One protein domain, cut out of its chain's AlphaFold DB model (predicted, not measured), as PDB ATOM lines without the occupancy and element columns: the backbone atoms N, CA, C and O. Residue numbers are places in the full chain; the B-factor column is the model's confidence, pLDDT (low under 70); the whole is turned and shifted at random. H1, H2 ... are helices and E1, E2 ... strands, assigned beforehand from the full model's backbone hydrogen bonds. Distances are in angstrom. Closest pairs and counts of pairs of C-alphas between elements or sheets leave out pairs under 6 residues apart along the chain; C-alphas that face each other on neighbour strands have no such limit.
ATOM      1  N   ARG A   9      -1.389  42.206  29.014       89.75
ATOM      2  CA  ARG A   9      -1.420  41.025  28.146       89.75
ATOM      3  C   ARG A   9      -2.468  41.178  27.043       89.75
ATOM      4  O   ARG A   9      -2.212  40.920  25.871       89.75
ATOM      5  N   GLU A  10      -3.638  41.660  27.426       91.00
ATOM      6  CA  GLU A  10      -4.783  41.918  26.564       91.00
ATOM      7  C   GLU A  10      -4.469  43.050  25.589       91.00
ATOM      8  O   GLU A  10      -4.674  42.903  24.387       91.00
ATOM      9  N   THR A  11      -3.886  44.142  26.086       89.31
ATOM     10  CA  THR A  11      -3.488  45.288  25.256       89.31
ATOM     11  C   THR A  11      -2.420  44.900  24.238       89.31
ATOM     12  O   THR A  11      -2.544  45.247  23.068       89.31
ATOM     13  N   LEU A  12      -1.412  44.127  24.648       89.62
ATOM     14  CA  LEU A  12      -0.387  43.610  23.740       89.62
ATOM     15  C   LEU A  12      -0.996  42.698  22.668       89.62
ATOM     16  O   LEU A  12      -0.665  42.827  21.493       89.62
ATOM     17  N   THR A  13      -1.932  41.829  23.056       93.19
ATOM     18  CA  THR A  13      -2.643  40.962  22.106       93.19
ATOM     19  C   THR A  13      -3.462  41.787  21.108       93.19
ATOM     20  O   THR A  13      -3.444  41.491  19.917       93.19
ATOM     21  N   ILE A  14      -4.137  42.853  21.559       92.00
ATOM     22  CA  ILE A  14      -4.861  43.784  20.678       92.00
ATOM     23  C   ILE A  14      -3.902  44.455  19.690       92.00
ATOM     24  O   ILE A  14      -4.211  44.499  18.504       92.00
ATOM     25  N   CYS A  15      -2.742  44.941  20.140       90.94
ATOM     26  CA  CYS A  15      -1.746  45.529  19.241       90.94
ATOM     27  C   CYS A  15      -1.331  44.539  18.146       90.94
ATOM     28  O   CYS A  15      -1.403  44.884  16.971       90.94
ATOM     29  N   LEU A  16      -0.997  43.298  18.516       92.69
ATOM     30  CA  LEU A  16      -0.616  42.262  17.552       92.69
ATOM     31  C   LEU A  16      -1.748  41.930  16.568       92.69
ATOM     32  O   LEU A  16      -1.495  41.736  15.383       92.69
ATOM     33  N   LEU A  17      -3.000  41.892  17.033       94.25
ATOM     34  CA  LEU A  17      -4.169  41.677  16.173       94.25
ATOM     35  C   LEU A  17      -4.345  42.804  15.148       94.25
ATOM     36  O   LEU A  17      -4.637  42.537  13.984       94.25
ATOM     37  N   LEU A  18      -4.163  44.059  15.567       91.94
ATOM     38  CA  LEU A  18      -4.261  45.220  14.682       91.94
ATOM     39  C   LEU A  18      -3.103  45.253  13.672       91.94
ATOM     40  O   LEU A  18      -3.343  45.480  12.487       91.94
ATOM     41  N   GLU A  19      -1.877  44.966  14.113       92.31
ATOM     42  CA  GLU A  19      -0.706  44.835  13.236       92.31
ATOM     43  C   GLU A  19      -0.909  43.723  12.198       92.31
ATOM     44  O   GLU A  19      -0.689  43.938  11.005       92.31
ATOM     45  N   HIS A  20      -1.424  42.564  12.621       92.88
ATOM     46  CA  HIS A  20      -1.771  41.458  11.724       92.88
ATOM     47  C   HIS A  20      -2.864  41.843  10.712       92.88
ATOM     48  O   HIS A  20      -2.832  41.404   9.565       92.88
ATOM     49  N   ALA A  21      -3.804  42.712  11.100       91.94
ATOM     50  CA  ALA A  21      -4.828  43.258  10.207       91.94
ATOM     51  C   ALA A  21      -4.291  44.303   9.205       91.94
ATOM     52  O   ALA A  21      -5.067  44.842   8.410       91.94
ATOM     53  N   GLY A  22      -2.988  44.606   9.247       90.56
ATOM     54  CA  GLY A  22      -2.320  45.557   8.361       90.56
ATOM     55  C   GLY A  22      -2.311  47.001   8.865       90.56
ATOM     56  O   GLY A  22      -2.028  47.908   8.082       90.56
ATOM     57  N   LEU A  23      -2.631  47.240  10.139       91.88
ATOM     58  CA  LEU A  23      -2.581  48.573  10.735       91.88
ATOM     59  C   LEU A  23      -1.191  48.859  11.324       91.88
ATOM     60  O   LEU A  23      -0.624  48.024  12.021       91.88
ATOM     61  N   ASP A  24      -0.654  50.060  11.098       90.25
ATOM     62  CA  ASP A  24       0.588  50.506  11.751       90.25
ATOM     63  C   ASP A  24       0.262  50.965  13.179       90.25
ATOM     64  O   ASP A  24      -0.242  52.074  13.394       90.25
ATOM     65  N   VAL A  25       0.504  50.086  14.153       88.38
ATOM     66  CA  VAL A  25       0.347  50.384  15.577       88.38
ATOM     67  C   VAL A  25       1.620  51.043  16.096       88.38
ATOM     68  O   VAL A  25       2.688  50.441  16.189       88.38
ATOM     69  N   ARG A  26       1.506  52.304  16.504       81.75
ATOM     70  CA  ARG A  26       2.616  53.037  17.111       81.75
ATOM     71  C   ARG A  26       2.712  52.642  18.582       81.75
ATOM     72  O   ARG A  26       1.730  52.696  19.327       81.75
ATOM     73  N   GLY A  27       3.919  52.272  19.012       61.34
ATOM     74  CA  GLY A  27       4.265  52.046  20.418       61.34
ATOM     75  C   GLY A  27       4.197  53.347  21.220       61.34
ATOM     76  O   GLY A  27       5.222  53.959  21.501       61.34
ATOM     77  N   GLY A  28       2.982  53.812  21.513       61.12
ATOM     78  CA  GLY A  28       2.707  54.985  22.339       61.12
ATOM     79  C   GLY A  28       2.748  54.664  23.834       61.12
ATOM     80  O   GLY A  28       3.363  53.682  24.254       61.12
ATOM     81  N   ARG A  29       2.047  55.464  24.655       65.44
ATOM     82  CA  ARG A  29       1.874  55.252  26.111       65.44
ATOM     83  C   ARG A  29       0.959  54.063  26.426       65.44
ATOM     84  O   ARG A  29       0.054  54.151  27.261       65.44
ATOM     85  N   GLN A  30       1.208  52.940  25.760       69.81
ATOM     86  CA  GLN A  30       0.681  51.665  26.176       69.81
ATOM     87  C   GLN A  30       1.039  51.490  27.663       69.81
ATOM     88  O   GLN A  30       2.166  51.770  28.076       69.81
ATOM     89  N   PRO A  31       0.065  51.103  28.485       69.12
ATOM     90  CA  PRO A  31      -1.083  50.346  28.022       69.12
ATOM     91  C   PRO A  31      -2.404  51.161  28.159       69.12
ATOM     92  O   PRO A  31      -3.499  50.632  28.025       69.12
ATOM     93  N   PHE A  32      -2.302  52.487  28.351       70.00
ATOM     94  CA  PHE A  32      -3.434  53.402  28.578       70.00
ATOM     95  C   PHE A  32      -4.208  53.791  27.311       70.00
ATOM     96  O   PHE A  32      -5.408  54.045  27.376       70.00
ATOM     97  N   TYR A  33      -3.532  53.878  26.167       75.00
ATOM     98  CA  TYR A  33      -4.154  54.084  24.858       75.00
ATOM     99  C   TYR A  33      -3.286  53.465  23.752       75.00
ATOM    100  O   TYR A  33      -2.083  53.262  23.936       75.00
ATOM    101  N   ILE A  34      -3.902  53.176  22.601       82.94
ATOM    102  CA  ILE A  34      -3.237  52.638  21.406       82.94
ATOM    103  C   ILE A  34      -3.309  53.689  20.298       82.94
ATOM    104  O   ILE A  34      -4.387  54.191  19.978       82.94
ATOM    105  N   GLU A  35      -2.159  54.021  19.720       86.06
ATOM    106  CA  GLU A  35      -2.064  54.887  18.547       86.06
ATOM    107  C   GLU A  35      -1.950  54.023  17.296       86.06
ATOM    108  O   GLU A  35      -1.146  53.093  17.245       86.06
ATOM    109  N   VAL A  36      -2.757  54.332  16.284       88.88
ATOM    110  CA  VAL A  36      -2.790  53.594  15.022       88.88
ATOM    111  C   VAL A  36      -2.755  54.582  13.870       88.88
ATOM    112  O   VAL A  36      -3.513  55.556  13.866       88.88
ATOM    113  N   ILE A  37      -1.901  54.325  12.884       89.12
ATOM    114  CA  ILE A  37      -1.869  55.077  11.633       89.12
ATOM    115  C   ILE A  37      -2.719  54.339  10.606       89.12
ATOM    116  O   ILE A  37      -2.454  53.193  10.250       89.12
ATOM    117  N   ALA A  38      -3.752  55.021  10.123       89.50
ATOM    118  CA  ALA A  38      -4.650  54.519   9.098       89.50
ATOM    119  C   ALA A  38      -5.158  55.673   8.218       89.50
ATOM    120  O   ALA A  38      -5.251  56.805   8.697       89.50
ATOM    121  N   PRO A  39      -5.548  55.405   6.959       90.31
ATOM    122  CA  PRO A  39      -6.091  56.430   6.066       90.31
ATOM    123  C   PRO A  39      -7.394  57.075   6.564       90.31
ATOM    124  O   PRO A  39      -7.684  58.219   6.227       90.31
ATOM    125  N   SER A  40      -8.208  56.341   7.332       92.00
ATOM    126  CA  SER A  40      -9.477  56.822   7.888       92.00
ATOM    127  C   SER A  40      -9.946  55.960   9.064       92.00
ATOM    128  O   SER A  40      -9.536  54.807   9.203       92.00
ATOM    129  N   GLU A  41     -10.871  56.477   9.882       89.94
ATOM    130  CA  GLU A  41     -11.527  55.686  10.940       89.94
ATOM    131  C   GLU A  41     -12.267  54.468  10.364       89.94
ATOM    132  O   GLU A  41     -12.223  53.377  10.929       89.94
ATOM    133  N   GLN A  42     -12.906  54.623   9.201       91.62
ATOM    134  CA  GLN A  42     -13.622  53.531   8.541       91.62
ATOM    135  C   GLN A  42     -12.679  52.392   8.126       91.62
ATOM    136  O   GLN A  42     -13.070  51.227   8.178       91.62
ATOM    137  N   HIS A  43     -11.434  52.711   7.754       92.12
ATOM    138  CA  HIS A  43     -10.417  51.698   7.486       92.12
ATOM    139  C   HIS A  43     -10.076  50.903   8.753       92.12
ATOM    140  O   HIS A  43     -10.058  49.677   8.704       92.12
ATOM    141  N   ILE A  44      -9.904  51.583   9.893       91.31
ATOM    142  CA  ILE A  44      -9.657  50.932  11.191       91.31
ATOM    143  C   ILE A  44     -10.808  49.983  11.536       91.31
ATOM    144  O   ILE A  44     -10.566  48.815  11.828       91.31
ATOM    145  N   ARG A  45     -12.059  50.455  11.449       91.88
ATOM    146  CA  ARG A  45     -13.246  49.627  11.722       91.88
ATOM    147  C   ARG A  45     -13.300  48.399  10.820       91.88
ATOM    148  O   ARG A  45     -13.465  47.299  11.324       91.88
ATOM    149  N   LYS A  46     -13.047  48.563   9.516       93.00
ATOM    150  CA  LYS A  46     -13.006  47.446   8.563       93.00
ATOM    151  C   LYS A  46     -11.938  46.410   8.927       93.00
ATOM    152  O   LYS A  46     -12.208  45.217   8.840       93.00
ATOM    153  N   CYS A  47     -10.742  46.841   9.326       93.56
ATOM    154  CA  CYS A  47      -9.689  45.932   9.785       93.56
ATOM    155  C   CYS A  47     -10.109  45.178  11.054       93.56
ATOM    156  O   CYS A  47      -9.933  43.963  11.122       93.56
ATOM    157  N   ILE A  48     -10.720  45.870  12.022       93.38
ATOM    158  CA  ILE A  48     -11.251  45.237  13.235       93.38
ATOM    159  C   ILE A  48     -12.346  44.221  12.878       93.38
ATOM    160  O   ILE A  48     -12.301  43.096  13.365       93.38
ATOM    161  N   ASP A  49     -13.279  44.566  11.990       94.12
ATOM    162  CA  ASP A  49     -14.351  43.665  11.551       94.12
ATOM    163  C   ASP A  49     -13.803  42.399  10.883       94.12
ATOM    164  O   ASP A  49     -14.301  41.302  11.131       94.12
ATOM    165  N   VAL A  50     -12.747  42.528  10.072       94.00
ATOM    166  CA  VAL A  50     -12.070  41.379   9.450       94.00
ATOM    167  C   VAL A  50     -11.470  40.460  10.511       94.00
ATOM    168  O   VAL A  50     -11.677  39.250  10.431       94.00
ATOM    169  N   VAL A  51     -10.786  41.018  11.515       94.75
ATOM    170  CA  VAL A  51     -10.220  40.245  12.633       94.75
ATOM    171  C   VAL A  51     -11.316  39.565  13.449       94.75
ATOM    172  O   VAL A  51     -11.183  38.396  13.798       94.75
ATOM    173  N   LEU A  52     -12.414  40.266  13.739       94.56
ATOM    174  CA  LEU A  52     -13.544  39.708  14.485       94.56
ATOM    175  C   LEU A  52     -14.240  38.575  13.716       94.56
ATOM    176  O   LEU A  52     -14.642  37.586  14.328       94.56
ATOM    177  N   ALA A  53     -14.369  38.704  12.393       94.69
ATOM    178  CA  ALA A  53     -14.976  37.687  11.536       94.69
ATOM    179  C   ALA A  53     -14.060  36.473  11.312       94.69
ATOM    180  O   ALA A  53     -14.549  35.346  11.225       94.69
ATOM    181  N   HIS A  54     -12.746  36.692  11.232       94.56
ATOM    182  CA  HIS A  54     -11.745  35.653  10.987       94.56
ATOM    183  C   HIS A  54     -10.571  35.802  11.966       94.56
ATOM    184  O   HIS A  54      -9.506  36.297  11.584       94.56
ATOM    185  N   PRO A  55     -10.742  35.382  13.231       93.69
ATOM    186  CA  PRO A  55      -9.701  35.525  14.238       93.69
ATOM    187  C   PRO A  55      -8.468  34.695  13.847       93.69
ATOM    188  O   PRO A  55      -8.615  33.495  13.584       93.69
ATOM    189  N   PRO A  56      -7.260  35.284  13.806       94.31
ATOM    190  CA  PRO A  56      -6.050  34.530  13.510       94.31
ATOM    191  C   PRO A  56      -5.711  33.575  14.657       94.31
ATOM    192  O   PRO A  56      -6.076  33.801  15.815       94.31
ATOM    193  N   GLN A  57      -4.969  32.514  14.339       94.19
ATOM    194  CA  GLN A  57      -4.385  31.657  15.368       94.19
ATOM    195  C   GLN A  57      -3.284  32.419  16.132       94.19
ATOM    196  O   GLN A  57      -2.577  33.225  15.518       94.19
ATOM    197  N   PRO A  58      -3.106  32.179  17.446       93.94
ATOM    198  CA  PRO A  58      -2.092  32.859  18.259       93.94
ATOM    199  C   PRO A  58      -0.678  32.786  17.670       93.94
ATOM    200  O   PRO A  58       0.085  33.747  17.751       93.94
ATOM    201  N   GLU A  59      -0.332  31.657  17.058       94.38
ATOM    202  CA  GLU A  59       0.978  31.399  16.465       94.38
ATOM    203  C   GLU A  59       1.257  32.341  15.286       94.38
ATOM    204  O   GLU A  59       2.378  32.829  15.135       94.38
ATOM    205  N   ALA A  60       0.226  32.662  14.497       93.56
ATOM    206  CA  ALA A  60       0.332  33.567  13.355       93.56
ATOM    207  C   ALA A  60       0.601  35.020  13.785       93.56
ATOM    208  O   ALA A  60       1.239  35.776  13.055       93.56
ATOM    209  N   LEU A  61       0.159  35.419  14.984       92.56
ATOM    210  CA  LEU A  61       0.417  36.761  15.520       92.56
ATOM    211  C   LEU A  61       1.882  36.973  15.898       92.56
ATOM    212  O   LEU A  61       2.370  38.102  15.890       92.56
ATOM    213  N   ILE A  62       2.580  35.897  16.257       93.69
ATOM    214  CA  ILE A  62       3.940  35.979  16.791       93.69
ATOM    215  C   ILE A  62       5.002  35.545  15.783       93.69
ATOM    216  O   ILE A  62       6.190  35.616  16.093       93.69
ATOM    217  N   GLU A  63       4.611  35.096  14.590       91.31
ATOM    218  CA  GLU A  63       5.520  34.566  13.567       91.31
ATOM    219  C   GLU A  63       6.660  35.549  13.254       91.31
ATOM    220  O   GLU A  63       7.836  35.189  13.344       91.31
ATOM    221  N   ALA A  64       6.316  36.821  13.035       87.88
ATOM    222  CA  ALA A  64       7.264  37.895  12.736       87.88
ATOM    223  C   ALA A  64       8.034  38.431  13.962       87.88
ATOM    224  O   ALA A  64       8.938  39.259  13.807       87.88
ATOM    225  N   ILE A  65       7.705  37.994  15.186       90.12
ATOM    226  CA  ILE A  65       8.390  38.464  16.394       90.12
ATOM    227  C   ILE A  65       9.807  37.875  16.427       90.12
ATOM    228  O   ILE A  65       9.974  36.652  16.399       90.12
ATOM    229  N   PRO A  66      10.852  38.717  16.535       92.00
ATOM    230  CA  PRO A  66      12.219  38.231  16.574       92.00
ATOM    231  C   PRO A  66      12.485  37.463  17.869       92.00
ATOM    232  O   PRO A  66      12.044  37.862  18.949       92.00
ATOM    233  N   ARG A  67      13.295  36.405  17.777       91.38
ATOM    234  CA  ARG A  67      13.586  35.473  18.877       91.38
ATOM    235  C   ARG A  67      13.902  36.140  20.219       91.38
ATOM    236  O   ARG A  67      13.408  35.700  21.250       91.38
ATOM    237  N   TYR A  68      14.697  37.212  20.234       90.00
ATOM    238  CA  TYR A  68      15.070  37.895  21.482       90.00
ATOM    239  C   TYR A  68      13.862  38.479  22.239       90.00
ATOM    240  O   TYR A  68      13.902  38.574  23.462       90.00
ATOM    241  N   ARG A  69      12.776  38.829  21.534       90.50
ATOM    242  CA  ARG A  69      11.510  39.274  22.135       90.50
ATOM    243  C   ARG A  69      10.635  38.118  22.613       90.50
ATOM    244  O   ARG A  69       9.703  38.380  23.356       90.50
ATOM    245  N   LEU A  70      10.920  36.871  22.232       92.19
ATOM    246  CA  LEU A  70      10.194  35.689  22.719       92.19
ATOM    247  C   LEU A  70      10.686  35.218  24.099       92.19
ATOM    248  O   LEU A  70       9.980  34.500  24.797       92.19
ATOM    249  N   HIS A  71      11.870  35.658  24.538       92.25
ATOM    250  CA  HIS A  71      12.482  35.298  25.828       92.25
ATOM    251  C   HIS A  71      11.845  35.985  27.057       92.25
ATOM    252  O   HIS A  71      12.455  36.056  28.127       92.25
ATOM    253  N   VAL A  72      10.619  36.499  26.946       87.19
ATOM    254  CA  VAL A  72       9.943  37.211  28.041       87.19
ATOM    255  C   VAL A  72       9.779  36.288  29.251       87.19
ATOM    256  O   VAL A  72       9.148  35.233  29.176       87.19
ATOM    257  N   HIS A  73      10.376  36.694  30.375       86.62
ATOM    258  CA  HIS A  73      10.426  35.917  31.620       86.62
ATOM    259  C   HIS A  73      11.048  34.516  31.466       86.62
ATOM    260  O   HIS A  73      10.704  33.597  32.210       86.62
ATOM    261  N   LYS A  74      11.964  34.332  30.504       89.25
ATOM    262  CA  LYS A  74      12.710  33.082  30.303       89.25
ATOM    263  C   LYS A  74      14.194  33.317  30.583       89.25
ATOM    264  O   LYS A  74      14.842  34.110  29.906       89.25
ATOM    265  N   TYR A  75      14.723  32.618  31.585       86.12
ATOM    266  CA  TYR A  75      16.104  32.794  32.058       86.12
ATOM    267  C   TYR A  75      17.106  31.852  31.380       86.12
ATOM    268  O   TYR A  75      18.305  32.123  31.390       86.12
ATOM    269  N   ASP A  76      16.628  30.768  30.765       90.62
ATOM    270  CA  ASP A  76      17.468  29.852  30.004       90.62
ATOM    271  C   ASP A  76      17.604  30.324  28.547       90.62
ATOM    272  O   ASP A  76      16.635  30.416  27.789       90.62
ATOM    273  N   ARG A  77      18.843  30.633  28.157       87.69
ATOM    274  CA  ARG A  77      19.209  31.076  26.803       87.69
ATOM    275  C   ARG A  77      19.191  29.949  25.768       87.69
ATOM    276  O   ARG A  77      19.167  30.245  24.573       87.69
ATOM    277  N   TYR A  78      19.244  28.692  26.205       91.75
ATOM    278  CA  TYR A  78      19.343  27.519  25.335       91.75
ATOM    279  C   TYR A  78      17.981  26.940  24.949       91.75
ATOM    280  O   TYR A  78      17.930  25.952  24.220       91.75
ATOM    281  N   LEU A  79      16.881  27.562  25.388       93.38
ATOM    282  CA  LEU A  79      15.540  27.119  25.026       93.38
ATOM    283  C   LEU A  79      15.342  27.108  23.498       93.38
ATOM    284  O   LEU A  79      15.606  28.119  22.840       93.38
ATOM    285  N   PRO A  80      14.852  26.001  22.922       95.25
ATOM    286  CA  PRO A  80      14.429  25.926  21.527       95.25
ATOM    287  C   PRO A  80      13.424  27.031  21.163       95.25
ATOM    288  O   PRO A  80      12.643  27.475  22.005       95.25
ATOM    289  N   GLU A  81      13.454  27.524  19.919       94.00
ATOM    290  CA  GLU A  81      12.558  28.619  19.500       94.00
ATOM    291  C   GLU A  81      11.084  28.220  19.497       94.00
ATOM    292  O   GLU A  81      10.236  29.004  19.907       94.00
ATOM    293  N   ASP A  82      10.788  26.999  19.073       94.56
ATOM    294  CA  ASP A  82       9.460  26.393  19.109       94.56
ATOM    295  C   ASP A  82       8.882  26.417  20.529       94.56
ATOM    296  O   ASP A  82       7.781  26.928  20.728       94.56
ATOM    297  N   LEU A  83       9.662  26.007  21.535       94.56
ATOM    298  CA  LEU A  83       9.234  26.087  22.935       94.56
ATOM    299  C   LEU A  83       9.027  27.531  23.408       94.56
ATOM    300  O   LEU A  83       8.081  27.802  24.149       94.56
ATOM    301  N   LEU A  84       9.876  28.471  22.979       95.31
ATOM    302  CA  LEU A  84       9.698  29.893  23.295       95.31
ATOM    303  C   LEU A  84       8.407  30.449  22.687       95.31
ATOM    304  O   LEU A  84       7.701  31.194  23.361       95.31
ATOM    305  N   ARG A  85       8.079  30.076  21.446       95.38
ATOM    306  CA  ARG A  85       6.846  30.490  20.761       95.38
ATOM    307  C   ARG A  85       5.613  29.927  21.458       95.38
ATOM    308  O   ARG A  85       4.712  30.695  21.784       95.38
ATOM    309  N   THR A  86       5.609  28.632  21.779       94.88
ATOM    310  CA  THR A  86       4.519  28.001  22.539       94.88
ATOM    311  C   THR A  86       4.321  28.677  23.895       94.88
ATOM    312  O   THR A  86       3.198  29.035  24.251       94.88
ATOM    313  N   ALA A  87       5.409  28.910  24.636       94.69
ATOM    314  CA  ALA A  87       5.337  29.593  25.923       94.69
ATOM    315  C   ALA A  87       4.850  31.043  25.781       94.69
ATOM    316  O   ALA A  87       4.058  31.504  26.595       94.69
ATOM    317  N   TYR A  88       5.273  31.761  24.738       95.06
ATOM    318  CA  TYR A  88       4.811  33.123  24.482       95.06
ATOM    319  C   TYR A  88       3.303  33.159  24.207       95.06
ATOM    320  O   TYR A  88       2.599  33.969  24.808       95.06
ATOM    321  N   CYS A  89       2.786  32.260  23.362       94.38
ATOM    322  CA  CYS A  89       1.348  32.157  23.106       94.38
ATOM    323  C   CYS A  89       0.550  31.872  24.387       94.38
ATOM    324  O   CYS A  89      -0.506  32.468  24.584       94.38
ATOM    325  N   ALA A  90       1.053  31.002  25.266       92.69
ATOM    326  CA  ALA A  90       0.370  30.647  26.510       92.69
ATOM    327  C   ALA A  90       0.439  31.756  27.579       92.69
ATOM    328  O   ALA A  90      -0.560  32.059  28.235       92.69
ATOM    329  N   ASP A  91       1.612  32.367  27.758       92.06
ATOM    330  CA  ASP A  91       1.877  33.287  28.867       92.06
ATOM    331  C   ASP A  91       1.514  34.741  28.520       92.06
ATOM    332  O   ASP A  91       1.042  35.490  29.379       92.06
ATOM    333  N   GLN A  92       1.774  35.159  27.277       92.44
ATOM    334  CA  GLN A  92       1.771  36.568  26.857       92.44
ATOM    335  C   GLN A  92       0.584  36.956  25.977       92.44
ATOM    336  O   GLN A  92       0.361  38.150  25.777       92.44
ATOM    337  N   LEU A  93      -0.201  35.997  25.479       93.62
ATOM    338  CA  LEU A  93      -1.402  36.291  24.701       93.62
ATOM    339  C   LEU A  93      -2.674  35.995  25.497       93.62
ATOM    340  O   LEU A  93      -2.763  35.028  26.251       93.62
ATOM    341  N   ASN A  94      -3.688  36.836  25.311       94.94
ATOM    342  CA  ASN A  94      -5.049  36.577  25.776       94.94
ATOM    343  C   ASN A  94      -6.046  36.899  24.668       94.94
ATOM    344  O   ASN A  94      -6.676  37.958  24.660       94.94
ATOM    345  N   MET A  95      -6.189  35.959  23.734       94.00
ATOM    346  CA  MET A  95      -7.079  36.106  22.582       94.00
ATOM    347  C   MET A  95      -8.524  36.356  23.008       94.00
ATOM    348  O   MET A  95      -9.170  37.252  22.482       94.00
ATOM    349  N   SER A  96      -9.032  35.613  23.995       92.94
ATOM    350  CA  SER A  96     -10.435  35.727  24.400       92.94
ATOM    351  C   SER A  96     -10.777  37.130  24.905       92.94
ATOM    352  O   SER A  96     -11.780  37.704  24.480       92.94
ATOM    353  N   ALA A  97      -9.961  37.691  25.799       91.75
ATOM    354  CA  ALA A  97     -10.217  39.022  26.344       91.75
ATOM    355  C   ALA A  97      -9.914  40.133  25.327       91.75
ATOM    356  O   ALA A  97     -10.657  41.110  25.258       91.75
ATOM    357  N   ALA A  98      -8.874  39.970  24.501       92.25
ATOM    358  CA  ALA A  98      -8.547  40.917  23.438       92.25
ATOM    359  C   ALA A  98      -9.676  41.035  22.402       92.25
ATOM    360  O   ALA A  98     -10.086  42.141  22.056       92.25
ATOM    361  N   MET A  99     -10.233  39.902  21.967       93.38
ATOM    362  CA  MET A  99     -11.351  39.859  21.020       93.38
ATOM    363  C   MET A  99     -12.621  40.484  21.606       93.38
ATOM    364  O   MET A  99     -13.290  41.258  20.924       93.38
ATOM    365  N   ALA A 100     -12.921  40.227  22.884       91.31
ATOM    366  CA  ALA A 100     -14.024  40.893  23.577       91.31
ATOM    367  C   ALA A 100     -13.815  42.418  23.656       91.31
ATOM    368  O   ALA A 100     -14.755  43.187  23.437       91.31
ATOM    369  N   GLY A 101     -12.577  42.857  23.906       89.38
ATOM    370  CA  GLY A 101     -12.191  44.267  23.891       89.38
ATOM    371  C   GLY A 101     -12.403  44.927  22.527       89.38
ATOM    372  O   GLY A 101     -13.026  45.985  22.449       89.38
ATOM    373  N   LEU A 102     -11.957  44.275  21.448       89.88
ATOM    374  CA  LEU A 102     -12.181  44.735  20.073       89.88
ATOM    375  C   LEU A 102     -13.670  44.801  19.722       89.88
ATOM    376  O   LEU A 102     -14.122  45.774  19.122       89.88
ATOM    377  N   GLN A 103     -14.458  43.811  20.139       90.25
ATOM    378  CA  GLN A 103     -15.898  43.800  19.888       90.25
ATOM    379  C   GLN A 103     -16.620  44.962  20.590       90.25
ATOM    380  O   GLN A 103     -17.588  45.501  20.055       90.25
ATOM    381  N   GLY A 104     -16.134  45.383  21.762       85.44
ATOM    382  CA  GLY A 104     -16.630  46.566  22.468       85.44
ATOM    383  C   GLY A 104     -16.333  47.896  21.766       85.44
ATOM    384  O   GLY A 104     -17.022  48.870  22.043       85.44
ATOM    385  N   LEU A 105     -15.353  47.947  20.856       81.38
ATOM    386  CA  LEU A 105     -14.992  49.165  20.119       81.38
ATOM    387  C   LEU A 105     -15.873  49.450  18.899       81.38
ATOM    388  O   LEU A 105     -15.957  50.597  18.463       81.38
ATOM    389  N   VAL A 106     -16.446  48.407  18.295       78.00
ATOM    390  CA  VAL A 106     -17.226  48.536  17.054       78.00
ATOM    391  C   VAL A 106     -18.705  48.825  17.334       78.00
ATOM    392  O   VAL A 106     -19.380  49.377  16.466       78.00
ATOM    393  N   ARG A 107     -19.186  48.500  18.541       64.88
ATOM    394  CA  ARG A 107     -20.522  48.883  19.028       64.88
ATOM    395  C   ARG A 107     -20.644  50.393  19.213       64.88
ATOM    396  O   ARG A 107     -21.752  50.893  18.936       64.88
TER     397      ARG A 107
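This is residues 9 to 107 of the 107 residues of an uncharacterized protein of Chloroflexi bacterium (UniProt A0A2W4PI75). Helix H1 lies near the middle of an elongated group of helices, with H2 and H6 toward one end and H3, H5 and H4 toward the other, while a small hairpin, E1 and E2, packs on one side of H1. The printed part has 99 residues, in the order H1 E1 E2 H2 H3 H4 H5 H6, with E1 and E2 an antiparallel sheet; the class is mostly helix. It is compact, with a radius of gyration of the C-alphas of 14.2 A, and spans 45 by 26 by 20 A.

H1, residues 9 to 20, begins at C-alpha 9 (-1.420, 41.025, 28.146) and is 16.4 A long. Strands E1, residues 24 to 26, and E2, residues 35 to 37, follow. H2, residues 41 to 53, is 18.3 A long. H3 is residues 58 to 62 and H4 residues 67 to 70. H5, residues 81 to 92, is 15.3 A long; H6, residues 95 to 106, is 17.0 A long and ends at C-alpha 106 (-17.226, 48.536, 17.054).

H1 is the hub. It touches H6 through its residues 10 to 14 alone, closest C-alphas Glu 10 and Ala 98, 5.0 A, and H3 through residues 16 to 20 alone, Leu 16 and Leu 61, 6.0 A. H2 touches H6 at a steep tilt of 39 degrees, opposite ways, closest C-alphas Arg 45 and Val 106, 6.7 A. H5 touches H3, Pro 58 and Cys 89, 6.0 A, and H4, Leu 70 and Leu 84, 5.8 A. In the hairpin, N 26 and O 35 are 2.9 A apart. Every O i to N i+4 pair is within hydrogen-bond range in H1, H2 and H5; H6 has 7 of 8, H3 0 of 1 but 2 of 2 O i to N i+3 pairs, and H4 is too short for an O i to N i+4 pair.

The farthest C-alphas, Tyr 78 and Arg 107, are 45.7 A apart. The printed part has no cut and no long link. Residues 27 to 31 and 107 have pLDDT under 70.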